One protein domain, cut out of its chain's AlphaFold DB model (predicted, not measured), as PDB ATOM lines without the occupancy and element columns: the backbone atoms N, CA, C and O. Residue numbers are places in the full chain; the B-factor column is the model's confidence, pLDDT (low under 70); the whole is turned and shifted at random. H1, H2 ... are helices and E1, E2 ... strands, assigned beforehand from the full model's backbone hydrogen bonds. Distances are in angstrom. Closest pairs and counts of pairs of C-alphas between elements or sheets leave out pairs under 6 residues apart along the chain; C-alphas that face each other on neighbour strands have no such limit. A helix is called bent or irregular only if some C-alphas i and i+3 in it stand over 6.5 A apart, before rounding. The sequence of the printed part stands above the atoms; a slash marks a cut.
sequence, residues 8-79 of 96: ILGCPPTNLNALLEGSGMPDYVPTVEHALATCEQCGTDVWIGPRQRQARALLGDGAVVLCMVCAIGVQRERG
ATOM      1  N   ILE A   8     -30.297  29.493 -28.600       82.38
ATOM      2  CA  ILE A   8     -30.813  29.755 -29.939       82.38
ATOM      3  C   ILE A   8     -32.176  29.079 -30.020       82.38
ATOM      4  O   ILE A   8     -32.277  27.863 -29.876       82.38
ATOM      5  N   LEU A   9     -33.226  29.871 -30.232       81.44
ATOM      6  CA  LEU A   9     -34.586  29.358 -30.352       81.44
ATOM      7  C   LEU A   9     -34.883  29.022 -31.810       81.44
ATOM      8  O   LEU A   9     -34.978  29.921 -32.643       81.44
ATOM      9  N   GLY A  10     -35.004  27.731 -32.100       79.50
ATOM     10  CA  GLY A  10     -35.402  27.230 -33.410       79.50
ATOM     11  C   GLY A  10     -36.908  26.982 -33.500       79.50
ATOM     12  O   GLY A  10     -37.550  26.592 -32.516       79.50
ATOM     13  N   CYS A  11     -37.466  27.177 -34.695       74.12
ATOM     14  CA  CYS A  11     -38.884  26.952 -34.977       74.12
ATOM     15  C   CYS A  11     -39.127  25.502 -35.442       74.12
ATOM     16  O   CYS A  11     -38.517  25.085 -36.433       74.12
ATOM     17  N   PRO A  12     -40.005  24.734 -34.766       67.00
ATOM     18  CA  PRO A  12     -40.549  23.482 -35.290       67.00
ATOM     19  C   PRO A  12     -41.888  23.694 -36.037       67.00
ATOM     20  O   PRO A  12     -42.577  24.679 -35.762       67.00
ATOM     21  N   PRO A  13     -42.325  22.740 -36.887       63.38
ATOM     22  CA  PRO A  13     -41.569  21.611 -37.436       63.38
ATOM     23  C   PRO A  13     -40.786  21.991 -38.705       63.38
ATOM     24  O   PRO A  13     -41.118  22.945 -39.406       63.38
ATOM     25  N   THR A  14     -39.757  21.207 -39.031       61.28
ATOM     26  CA  THR A  14     -38.970  21.374 -40.266       61.28
ATOM     27  C   THR A  14     -39.584  20.703 -41.489       61.28
ATOM     28  O   THR A  14     -39.195  20.997 -42.619       61.28
ATOM     29  N   ASN A  15     -40.563  19.825 -41.270       60.03
ATOM     30  CA  ASN A  15     -41.294  19.160 -42.334       60.03
ATOM     31  C   ASN A  15     -42.325  20.117 -42.944       60.03
ATOM     32  O   ASN A  15     -43.367  20.391 -42.346       60.03
ATOM     33  N   LEU A  16     -42.043  20.577 -44.162       52.34
ATOM     34  CA  LEU A  16     -42.939  21.435 -44.934       52.34
ATOM     35  C   LEU A  16     -44.320  20.787 -45.144       52.34
ATOM     36  O   LEU A  16     -45.324  21.487 -45.103       52.34
ATOM     37  N   ASN A  17     -44.394  19.459 -45.293       53.56
ATOM     38  CA  ASN A  17     -45.664  18.749 -45.483       53.56
ATOM     39  C   ASN A  17     -46.565  18.853 -44.243       53.56
ATOM     40  O   ASN A  17     -47.769  19.025 -44.383       53.56
ATOM     41  N   ALA A  18     -45.979  18.866 -43.041       52.97
ATOM     42  CA  ALA A  18     -46.722  19.070 -41.795       52.97
ATOM     43  C   ALA A  18     -47.234  20.516 -41.630       52.97
ATOM     44  O   ALA A  18     -48.192  20.751 -40.900       52.97
ATOM     45  N   LEU A  19     -46.613  21.491 -42.308       49.50
ATOM     46  CA  LEU A  19     -47.096  22.878 -42.375       49.50
ATOM     47  C   LEU A  19     -48.204  23.047 -43.430       49.50
ATOM     48  O   LEU A  19     -49.134  23.826 -43.227       49.50
ATOM     49  N   LEU A  20     -48.119  22.314 -44.547       49.12
ATOM     50  CA  LEU A  20     -49.072  22.386 -45.662       49.12
ATOM     51  C   LEU A  20     -50.426  21.723 -45.360       49.12
ATOM     52  O   LEU A  20     -51.428  22.118 -45.951       49.12
ATOM     53  N   GLU A  21     -50.479  20.767 -44.433       54.19
ATOM     54  CA  GLU A  21     -51.726  20.105 -44.011       54.19
ATOM     55  C   GLU A  21     -52.665  21.015 -43.184       54.19
ATOM     56  O   GLU A  21     -53.834  20.680 -43.010       54.19
ATOM     57  N   GLY A  22     -52.191  22.168 -42.688       51.44
ATOM     58  CA  GLY A  22     -52.922  22.985 -41.709       51.44
ATOM     59  C   GLY A  22     -53.783  24.123 -42.267       51.44
ATOM     60  O   GLY A  22     -54.947  24.234 -41.904       51.44
ATOM     61  N   SER A  23     -53.226  25.004 -43.100       49.47
ATOM     62  CA  SER A  23     -53.884  26.206 -43.657       49.47
ATOM     63  C   SER A  23     -52.782  27.130 -44.168       49.47
ATOM     64  O   SER A  23     -51.881  27.393 -43.383       49.47
ATOM     65  N   GLY A  24     -52.868  27.596 -45.425       47.81
ATOM     66  CA  GLY A  24     -52.081  28.668 -46.075       47.81
ATOM     67  C   GLY A  24     -50.703  29.014 -45.489       47.81
ATOM     68  O   GLY A  24     -50.627  29.485 -44.362       47.81
ATOM     69  N   MET A  25     -49.633  28.848 -46.286       43.62
ATOM     70  CA  MET A  25     -48.242  29.150 -45.894       43.62
ATOM     71  C   MET A  25     -48.158  30.383 -44.974       43.62
ATOM     72  O   MET A  25     -48.461  31.489 -45.424       43.62
ATOM     73  N   PRO A  26     -47.756  30.213 -43.707       48.66
ATOM     74  CA  PRO A  26     -47.556  31.347 -42.823       48.66
ATOM     75  C   PRO A  26     -46.393  32.217 -43.314       48.66
ATOM     76  O   PRO A  26     -45.422  31.691 -43.852       48.66
ATOM     77  N   ASP A  27     -46.411  33.522 -43.038       44.34
ATOM     78  CA  ASP A  27     -45.336  34.462 -43.429       44.34
ATOM     79  C   ASP A  27     -43.943  34.128 -42.843       44.34
ATOM     80  O   ASP A  27     -42.950  34.772 -43.172       44.34
ATOM     81  N   TYR A  28     -43.840  33.120 -41.970       52.19
ATOM     82  CA  TYR A  28     -42.599  32.644 -41.353       52.19
ATOM     83  C   TYR A  28     -41.988  31.414 -42.047       52.19
ATOM     84  O   TYR A  28     -41.245  30.656 -41.417       52.19
ATOM     85  N   VAL A  29     -42.288  31.184 -43.330       54.41
ATOM     86  CA  VAL A  29     -41.681  30.077 -44.088       54.41
ATOM     87  C   VAL A  29     -40.153  30.248 -44.131       54.41
ATOM     88  O   VAL A  29     -39.663  31.297 -44.557       54.41
ATOM     89  N   PRO A  30     -39.380  29.226 -43.717       57.09
ATOM     90  CA  PRO A  30     -37.927  29.248 -43.802       57.09
ATOM     91  C   PRO A  30     -37.471  29.501 -45.245       57.09
ATOM     92  O   PRO A  30     -37.754  28.723 -46.154       57.09
ATOM     93  N   THR A  31     -36.761  30.603 -45.467       61.56
ATOM     94  CA  THR A  31     -36.080  30.898 -46.736       61.56
ATOM     95  C   THR A  31     -34.783  30.089 -46.865       61.56
ATOM     96  O   THR A  31     -34.311  29.517 -45.884       61.56
ATOM     97  N   VAL A  32     -34.136  30.115 -48.040       60.38
ATOM     98  CA  VAL A  32     -32.807  29.497 -48.291       60.38
ATOM     99  C   VAL A  32     -31.706  29.932 -47.313       60.38
ATOM    100  O   VAL A  32     -30.658  29.298 -47.219       60.38
ATOM    101  N   GLU A  33     -31.921  31.024 -46.585       66.69
ATOM    102  CA  GLU A  33     -30.976  31.539 -45.597       66.69
ATOM    103  C   GLU A  33     -31.081  30.818 -44.241       66.69
ATOM    104  O   GLU A  33     -30.151  30.891 -43.424       66.69
ATOM    105  N   HIS A  34     -32.174  30.085 -44.012       75.50
ATOM    106  CA  HIS A  34     -32.377  29.255 -42.831       75.50
ATOM    107  C   HIS A  34     -31.608  27.936 -42.959       75.50
ATOM    108  O   HIS A  34     -31.484  27.366 -44.040       75.50
ATOM    109  N   ALA A  35     -31.081  27.441 -41.842       80.00
ATOM    110  CA  ALA A  35     -30.424  26.138 -41.778       80.00
ATOM    111  C   ALA A  35     -31.146  25.214 -40.804       80.00
ATOM    112  O   ALA A  35     -31.720  25.671 -39.812       80.00
ATOM    113  N   LEU A  36     -31.062  23.913 -41.081       84.62
ATOM    114  CA  LEU A  36     -31.461  22.884 -40.135       84.62
ATOM    115  C   LEU A  36     -30.473  22.839 -38.968       84.62
ATOM    116  O   LEU A  36     -29.252  22.891 -39.140       84.62
ATOM    117  N   ALA A  37     -31.028  22.734 -37.774       86.31
ATOM    118  CA  ALA A  37     -30.326  22.433 -36.542       86.31
ATOM    119  C   ALA A  37     -31.147  21.413 -35.747       86.31
ATOM    120  O   ALA A  37     -32.311  21.172 -36.047       86.31
ATOM    121  N   THR A  38     -30.551  20.847 -34.705       88.62
ATOM    122  CA  THR A  38     -31.214  19.872 -33.839       88.62
ATOM    123  C   THR A  38     -31.409  20.493 -32.469       88.62
ATOM    124  O   THR A  38     -30.480  21.086 -31.922       88.62
ATOM    125  N   CYS A  39     -32.614  20.379 -31.913       87.44
ATOM    126  CA  CYS A  39     -32.849  20.741 -30.526       87.44
ATOM    127  C   CYS A  39     -32.066  19.796 -29.611       87.44
ATOM    128  O   CYS A  39     -32.303  18.591 -29.603       87.44
ATOM    129  N   GLU A  40     -31.189  20.354 -28.786       89.69
ATOM    130  CA  GLU A  40     -30.303  19.579 -27.910       89.69
ATOM    131  C   GLU A  40     -31.028  18.936 -26.716       89.69
ATOM    132  O   GLU A  40     -30.472  18.067 -26.054       89.69
ATOM    133  N   GLN A  41     -32.281  19.329 -26.460       87.44
ATOM    134  CA  GLN A  41     -33.103  18.772 -25.383       87.44
ATOM    135  C   GLN A  41     -33.933  17.558 -25.829       87.44
ATOM    136  O   GLN A  41     -34.029  16.582 -25.092       87.44
ATOM    137  N   CYS A  42     -34.576  17.619 -27.001       87.00
ATOM    138  CA  CYS A  42     -35.509  16.577 -27.457       87.00
ATOM    139  C   CYS A  42     -35.115  15.901 -28.776       87.00
ATOM    140  O   CYS A  42     -35.844  15.033 -29.249       87.00
ATOM    141  N   GLY A  43     -34.012  16.313 -29.405       88.06
ATOM    142  CA  GLY A  43     -33.533  15.742 -30.667       88.06
ATOM    143  C   GLY A  43     -34.361  16.107 -31.903       88.06
ATOM    144  O   GLY A  43     -34.070  15.615 -32.985       88.06
ATOM    145  N   THR A  44     -35.391  16.950 -31.778       84.50
ATOM    146  CA  THR A  44     -36.221  17.367 -32.921       84.50
ATOM    147  C   THR A  44     -35.479  18.363 -33.808       84.50
ATOM    148  O   THR A  44     -34.847  19.294 -33.301       84.50
ATOM    149  N   ASP A  45     -35.613  18.208 -35.123       85.88
ATOM    150  CA  ASP A  45     -35.092  19.166 -36.093       85.88
ATOM    151  C   ASP A  45     -35.845  20.500 -36.027       85.88
ATOM    152  O   ASP A  45     -37.074  20.560 -35.923       85.88
ATOM    153  N   VAL A  46     -35.089  21.590 -36.111       84.38
ATOM    154  CA  VAL A  46     -35.590  22.964 -36.067       84.38
ATOM    155  C   VAL A  46     -34.920  23.824 -37.130       84.38
ATOM    156  O   VAL A  46     -33.768  23.597 -37.505       84.38
ATOM    157  N   TRP A  47     -35.626  24.858 -37.581       83.12
ATOM    158  CA  TRP A  47     -35.042  25.890 -38.433       83.12
ATOM    159  C   TRP A  47     -34.416  27.002 -37.596       83.12
ATOM    160  O   TRP A  47     -35.046  27.509 -36.664       83.12
ATOM    161  N   ILE A  48     -33.197  27.402 -37.964       81.00
ATOM    162  CA  ILE A  48     -32.527  28.592 -37.433       81.00
ATOM    163  C   ILE A  48     -32.214  29.589 -38.554       81.00
ATOM    164  O   ILE A  48     -31.766  29.209 -39.637       81.00
ATOM    165  N   GLY A  49     -32.441  30.876 -38.297       80.06
ATOM    166  CA  GLY A  49     -32.207  31.962 -39.250       80.06
ATOM    167  C   GLY A  49     -30.727  32.358 -39.393       80.06
ATOM    168  O   GLY A  49     -29.878  31.932 -38.604       80.06
ATOM    169  N   PRO A  50     -30.380  33.235 -40.351       77.75
ATOM    170  CA  PRO A  50     -28.991  33.614 -40.640       77.75
ATOM    171  C   PRO A  50     -28.245  34.221 -39.439       77.75
ATOM    172  O   PRO A  50     -27.104  33.843 -39.170       77.75
ATOM    173  N   ARG A  51     -28.889  35.088 -38.641       77.94
ATOM    174  CA  ARG A  51     -28.274  35.648 -37.415       77.94
ATOM    175  C   ARG A  51     -28.038  34.582 -36.338       77.94
ATOM    176  O   ARG A  51     -27.036  34.630 -35.633       77.94
ATOM    177  N   GLN A  52     -28.941  33.610 -36.225       81.81
ATOM    178  CA  GLN A  52     -28.814  32.488 -35.291       81.81
ATOM    179  C   GLN A  52     -27.686  31.546 -35.703       81.81
ATOM    180  O   GLN A  52     -26.896  31.127 -34.864       81.81
ATOM    181  N   ARG A  53     -27.556  31.274 -37.005       82.00
ATOM    182  CA  ARG A  53     -26.419  30.534 -37.560       82.00
ATOM    183  C   ARG A  53     -25.097  31.227 -37.268       82.00
ATOM    184  O   ARG A  53     -24.158  30.570 -36.834       82.00
ATOM    185  N   GLN A  54     -25.026  32.540 -37.484       80.00
ATOM    186  CA  GLN A  54     -23.827  33.317 -37.182       80.00
ATOM    187  C   GLN A  54     -23.498  33.263 -35.686       80.00
ATOM    188  O   GLN A  54     -22.355  33.008 -35.323       80.00
ATOM    189  N   ALA A  55     -24.499  33.432 -34.817       78.25
ATOM    190  CA  ALA A  55     -24.322  33.302 -33.376       78.25
ATOM    191  C   ALA A  55     -23.821  31.903 -32.980       78.25
ATOM    192  O   ALA A  55     -22.894  31.798 -32.182       78.25
ATOM    193  N   ARG A  56     -24.367  30.842 -33.586       79.56
ATOM    194  CA  ARG A  56     -23.913  29.460 -33.372       79.56
ATOM    195  C   ARG A  56     -22.465  29.263 -33.812       79.56
ATOM    196  O   ARG A  56     -21.689  28.670 -33.080       79.56
ATOM    197  N   ALA A  57     -22.091  29.783 -34.979       81.56
ATOM    198  CA  ALA A  57     -20.723  29.684 -35.487       81.56
ATOM    199  C   ALA A  57     -19.716  30.431 -34.598       81.56
ATOM    200  O   ALA A  57     -18.606  29.953 -34.396       81.56
ATOM    201  N   LEU A  58     -20.105  31.590 -34.057       79.62
ATOM    202  CA  LEU A  58     -19.252  32.401 -33.186       79.62
ATOM    203  C   LEU A  58     -19.112  31.825 -31.775       79.62
ATOM    204  O   LEU A  58     -18.064  31.982 -31.156       79.62
ATOM    205  N   LEU A  59     -20.173  31.215 -31.247       77.81
ATOM    206  CA  LEU A  59     -20.212  30.754 -29.860       77.81
ATOM    207  C   LEU A  59     -19.899  29.265 -29.707       77.81
ATOM    208  O   LEU A  59     -19.569  28.852 -28.597       77.81
ATOM    209  N   GLY A  60     -19.986  28.477 -30.783       75.44
ATOM    210  CA  GLY A  60     -19.795  27.029 -30.744       75.44
ATOM    211  C   GLY A  60     -20.676  26.383 -29.674       75.44
ATOM    212  O   GLY A  60     -21.864  26.695 -29.572       75.44
ATOM    213  N   ASP A  61     -20.060  25.568 -28.821       71.88
ATOM    214  CA  ASP A  61     -20.708  24.882 -27.691       71.88
ATOM    215  C   ASP A  61     -21.196  25.841 -26.583       71.88
ATOM    216  O   ASP A  61     -21.866  25.434 -25.636       71.88
ATOM    217  N   GLY A  62     -20.877  27.137 -26.680       71.31
ATOM    218  CA  GLY A  62     -21.360  28.180 -25.776       71.31
ATOM    219  C   GLY A  62     -22.785  28.671 -26.063       71.31
ATOM    220  O   GLY A  62     -23.257  29.571 -25.359       71.31
ATOM    221  N   ALA A  63     -23.455  28.137 -27.091       77.31
ATOM    222  CA  ALA A  63     -24.856  28.413 -27.398       77.31
ATOM    223  C   ALA A  63     -25.637  27.114 -27.642       77.31
ATOM    224  O   ALA A  63     -25.334  26.374 -28.571       77.31
ATOM    225  N   VAL A  64     -26.686  26.892 -26.848       85.75
ATOM    226  CA  VAL A  64     -27.544  25.699 -26.946       85.75
ATOM    227  C   VAL A  64     -28.695  25.963 -27.911       85.75
ATOM    228  O   VAL A  64     -29.385  26.981 -27.788       85.75
ATOM    229  N   VAL A  65     -28.960  25.045 -28.841       86.81
ATOM    230  CA  VAL A  65     -30.158  25.113 -29.695       86.81
ATOM    231  C   VAL A  65     -31.351  24.448 -29.004       86.81
ATOM    232  O   VAL A  65     -31.339  23.253 -28.704       86.81
ATOM    233  N   LEU A  66     -32.434  25.203 -28.806       85.69
ATOM    234  CA  LEU A  66     -33.697  24.707 -28.257       85.69
ATOM    235  C   LEU A  66     -34.845  24.947 -29.230       85.69
ATOM    236  O   LEU A  66     -34.974  26.029 -29.799       85.69
ATOM    237  N   CYS A  67     -35.738  23.967 -29.368       83.81
ATOM    238  CA  CYS A  67     -37.042  24.227 -29.960       83.81
ATOM    239  C   CYS A  67     -37.886  25.070 -28.991       83.81
ATOM    240  O   CYS A  67     -37.703  25.013 -27.772       83.81
ATOM    241  N   MET A  68     -38.845  25.828 -29.525       77.06
ATOM    242  CA  MET A  68     -39.740  26.661 -28.711       77.06
ATOM    243  C   MET A  68     -40.455  25.884 -27.591       77.06
ATOM    244  O   MET A  68     -40.633  26.416 -26.499       77.06
ATOM    245  N   VAL A  69     -40.823  24.619 -27.825       80.88
ATOM    246  CA  VAL A  69     -41.499  23.774 -26.823       80.88
ATOM    247  C   VAL A  69     -40.577  23.485 -25.636       80.88
ATOM    248  O   VAL A  69     -40.953  23.714 -24.487       80.88
ATOM    249  N   CYS A  70     -39.345  23.044 -25.902       82.88
ATOM    250  CA  CYS A  70     -38.348  22.800 -24.862       82.88
ATOM    251  C   CYS A  70     -37.942  24.092 -24.152       82.88
ATOM    252  O   CYS A  70     -37.783  24.082 -22.937       82.88
ATOM    253  N   ALA A  71     -37.843  25.214 -24.869       79.75
ATOM    254  CA  ALA A  71     -37.553  26.508 -24.261       79.75
ATOM    255  C   ALA A  71     -38.633  26.936 -23.250       79.75
ATOM    256  O   ALA A  71     -38.293  27.406 -22.166       79.75
ATOM    257  N   ILE A  72     -39.918  26.713 -23.557       76.69
ATOM    258  CA  ILE A  72     -41.023  26.952 -22.613       76.69
ATOM    259  C   ILE A  72     -40.915  26.021 -21.398       76.69
ATOM    260  O   ILE A  72     -41.111  26.476 -20.272       76.69
ATOM    261  N   GLY A  73     -40.600  24.738 -21.605       79.25
ATOM    262  CA  GLY A  73     -40.387  23.780 -20.513       79.25
ATOM    263  C   GLY A  73     -39.286  24.240 -19.556       79.25
ATOM    264  O   GLY A  73     -39.521  24.387 -18.361       79.25
ATOM    265  N   VAL A  74     -38.132  24.607 -20.111       77.62
ATOM    266  CA  VAL A  74     -36.976  25.115 -19.358       77.62
ATOM    267  C   VAL A  74     -37.306  26.420 -18.631       77.62
ATOM    268  O   VAL A  74     -36.910  26.616 -17.484       77.62
ATOM    269  N   GLN A  75     -38.062  27.317 -19.268       74.19
ATOM    270  CA  GLN A  75     -38.501  28.560 -18.637       74.19
ATOM    271  C   GLN A  75     -39.446  28.302 -17.453       74.19
ATOM    272  O   GLN A  75     -39.337  28.974 -16.428       74.19
ATOM    273  N   ARG A  76     -40.349  27.317 -17.568       75.19
ATOM    274  CA  ARG A  76     -41.248  26.912 -16.474       75.19
ATOM    275  C   ARG A  76     -40.483  26.293 -15.308       75.19
ATOM    276  O   ARG A  76     -40.760  26.643 -14.168       75.19
ATOM    277  N   GLU A  77     -39.510  25.427 -15.587       78.88
ATOM    278  CA  GLU A  77     -38.668  24.789 -14.563       78.88
ATOM    279  C   GLU A  77     -37.837  25.804 -13.767       78.88
ATOM    280  O   GLU A  77     -37.631  25.632 -12.569       78.88
ATOM    281  N   ARG A  78     -37.397  26.895 -14.406       70.69
ATOM    282  CA  ARG A  78     -36.606  27.949 -13.750       70.69
ATOM    283  C   ARG A  78     -37.405  28.855 -12.823       70.69
ATOM    284  O   ARG A  78     -36.801  29.548 -12.010       70.69
ATOM    285  N   GLY A  79     -38.728  28.912 -12.961       54.84
ATOM    286  CA  GLY A  79     -39.605  29.753 -12.138       54.84
ATOM    287  C   GLY A  79     -39.444  31.275 -12.317       54.84
ATOM    288  O   GLY A  79     -40.358  32.011 -11.960       54.84
TER     289      GLY A  79
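AT A GLANCE: This is residues 8 to 79 of the 96 residues of an uncharacterized protein of Micromonospora citrea (UniProt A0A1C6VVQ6). Two small strand pairs, the parallel E1 and E4 and the hairpin E2 and E3, sit next to each other as a small core, with H2 packing on both pairs through residues 50 to 56 and H3 leading away from the end of E4 on another side. At one end of the long axis a long loop runs through H1 and residues 21 to 34; at the other, residues 57 to 62 of H2 stick out. The printed part has 72 residues with three named helices and four named strands, in the order E1, H1, E2, E3, H2, E4, H3, and its class is mixed, helices and strands. It is only just compact, close to loose, with a radius of gyration of the C-alphas of 13.0 A and spans of 35 by 29 by 19 A.

IN THESE COORDINATES: Find C-alpha 8 at (-30.813, 29.755, -29.939), where strand E1, residues 8 to 10, begins. Helix H1 follows at residues 16 to 20. After the long link come strands E2, residues 35 to 38, 10.1 A long, and E3, residues 45 to 48, 9.9 A long. Helix H2, residues 50 to 62, begins at C-alpha 50 at (-28.991, 33.614, -40.640) and is 17.6 A long. It is irregular: C-alphas 58 and 61 are 9.4 A apart. Strand E4, residues 64 to 67, is 10.1 A long, and helix H3, residues 68 to 78, runs 15.3 A to C-alpha 78 at (-36.606, 27.949, -13.750).

HOW THE PARTS SIT: Look first at E1 and E4, parallel at 27 degrees, with N 8 and O 64 within hydrogen-bond range at 2.8 A. The hairpin E2 and E3 is antiparallel at 136 degrees, with N 46 and O 37 within range at 2.8 A. Between the pairs, the closest C-alphas of E1 and E3 are those of Gly 10 and Val 46, 5.0 A apart. For H2 and E1 the closest are those of Ile 8 and Gln 52, at 6.3 A; for H3 and E1, those of Leu 9 and Met 68, at 6.0 A. H2 and H3 are apart, and H1 is apart from E3, H2, E4 and H3. In H1 and H3 every O i to N i+4 pair is within hydrogen-bond range; in H2, 7 of 9 are.

THE WHOLE: The two C-alphas farthest apart are those of Ser 23 and Gly 62, at 37.2 A. The printed part has no cut. The link from H1 to E2, 14 residues, is long. Look at the B-factor column: the mean pLDDT of the printed part is 72.4, and residues 12 to 33 and residue 79 are under 70.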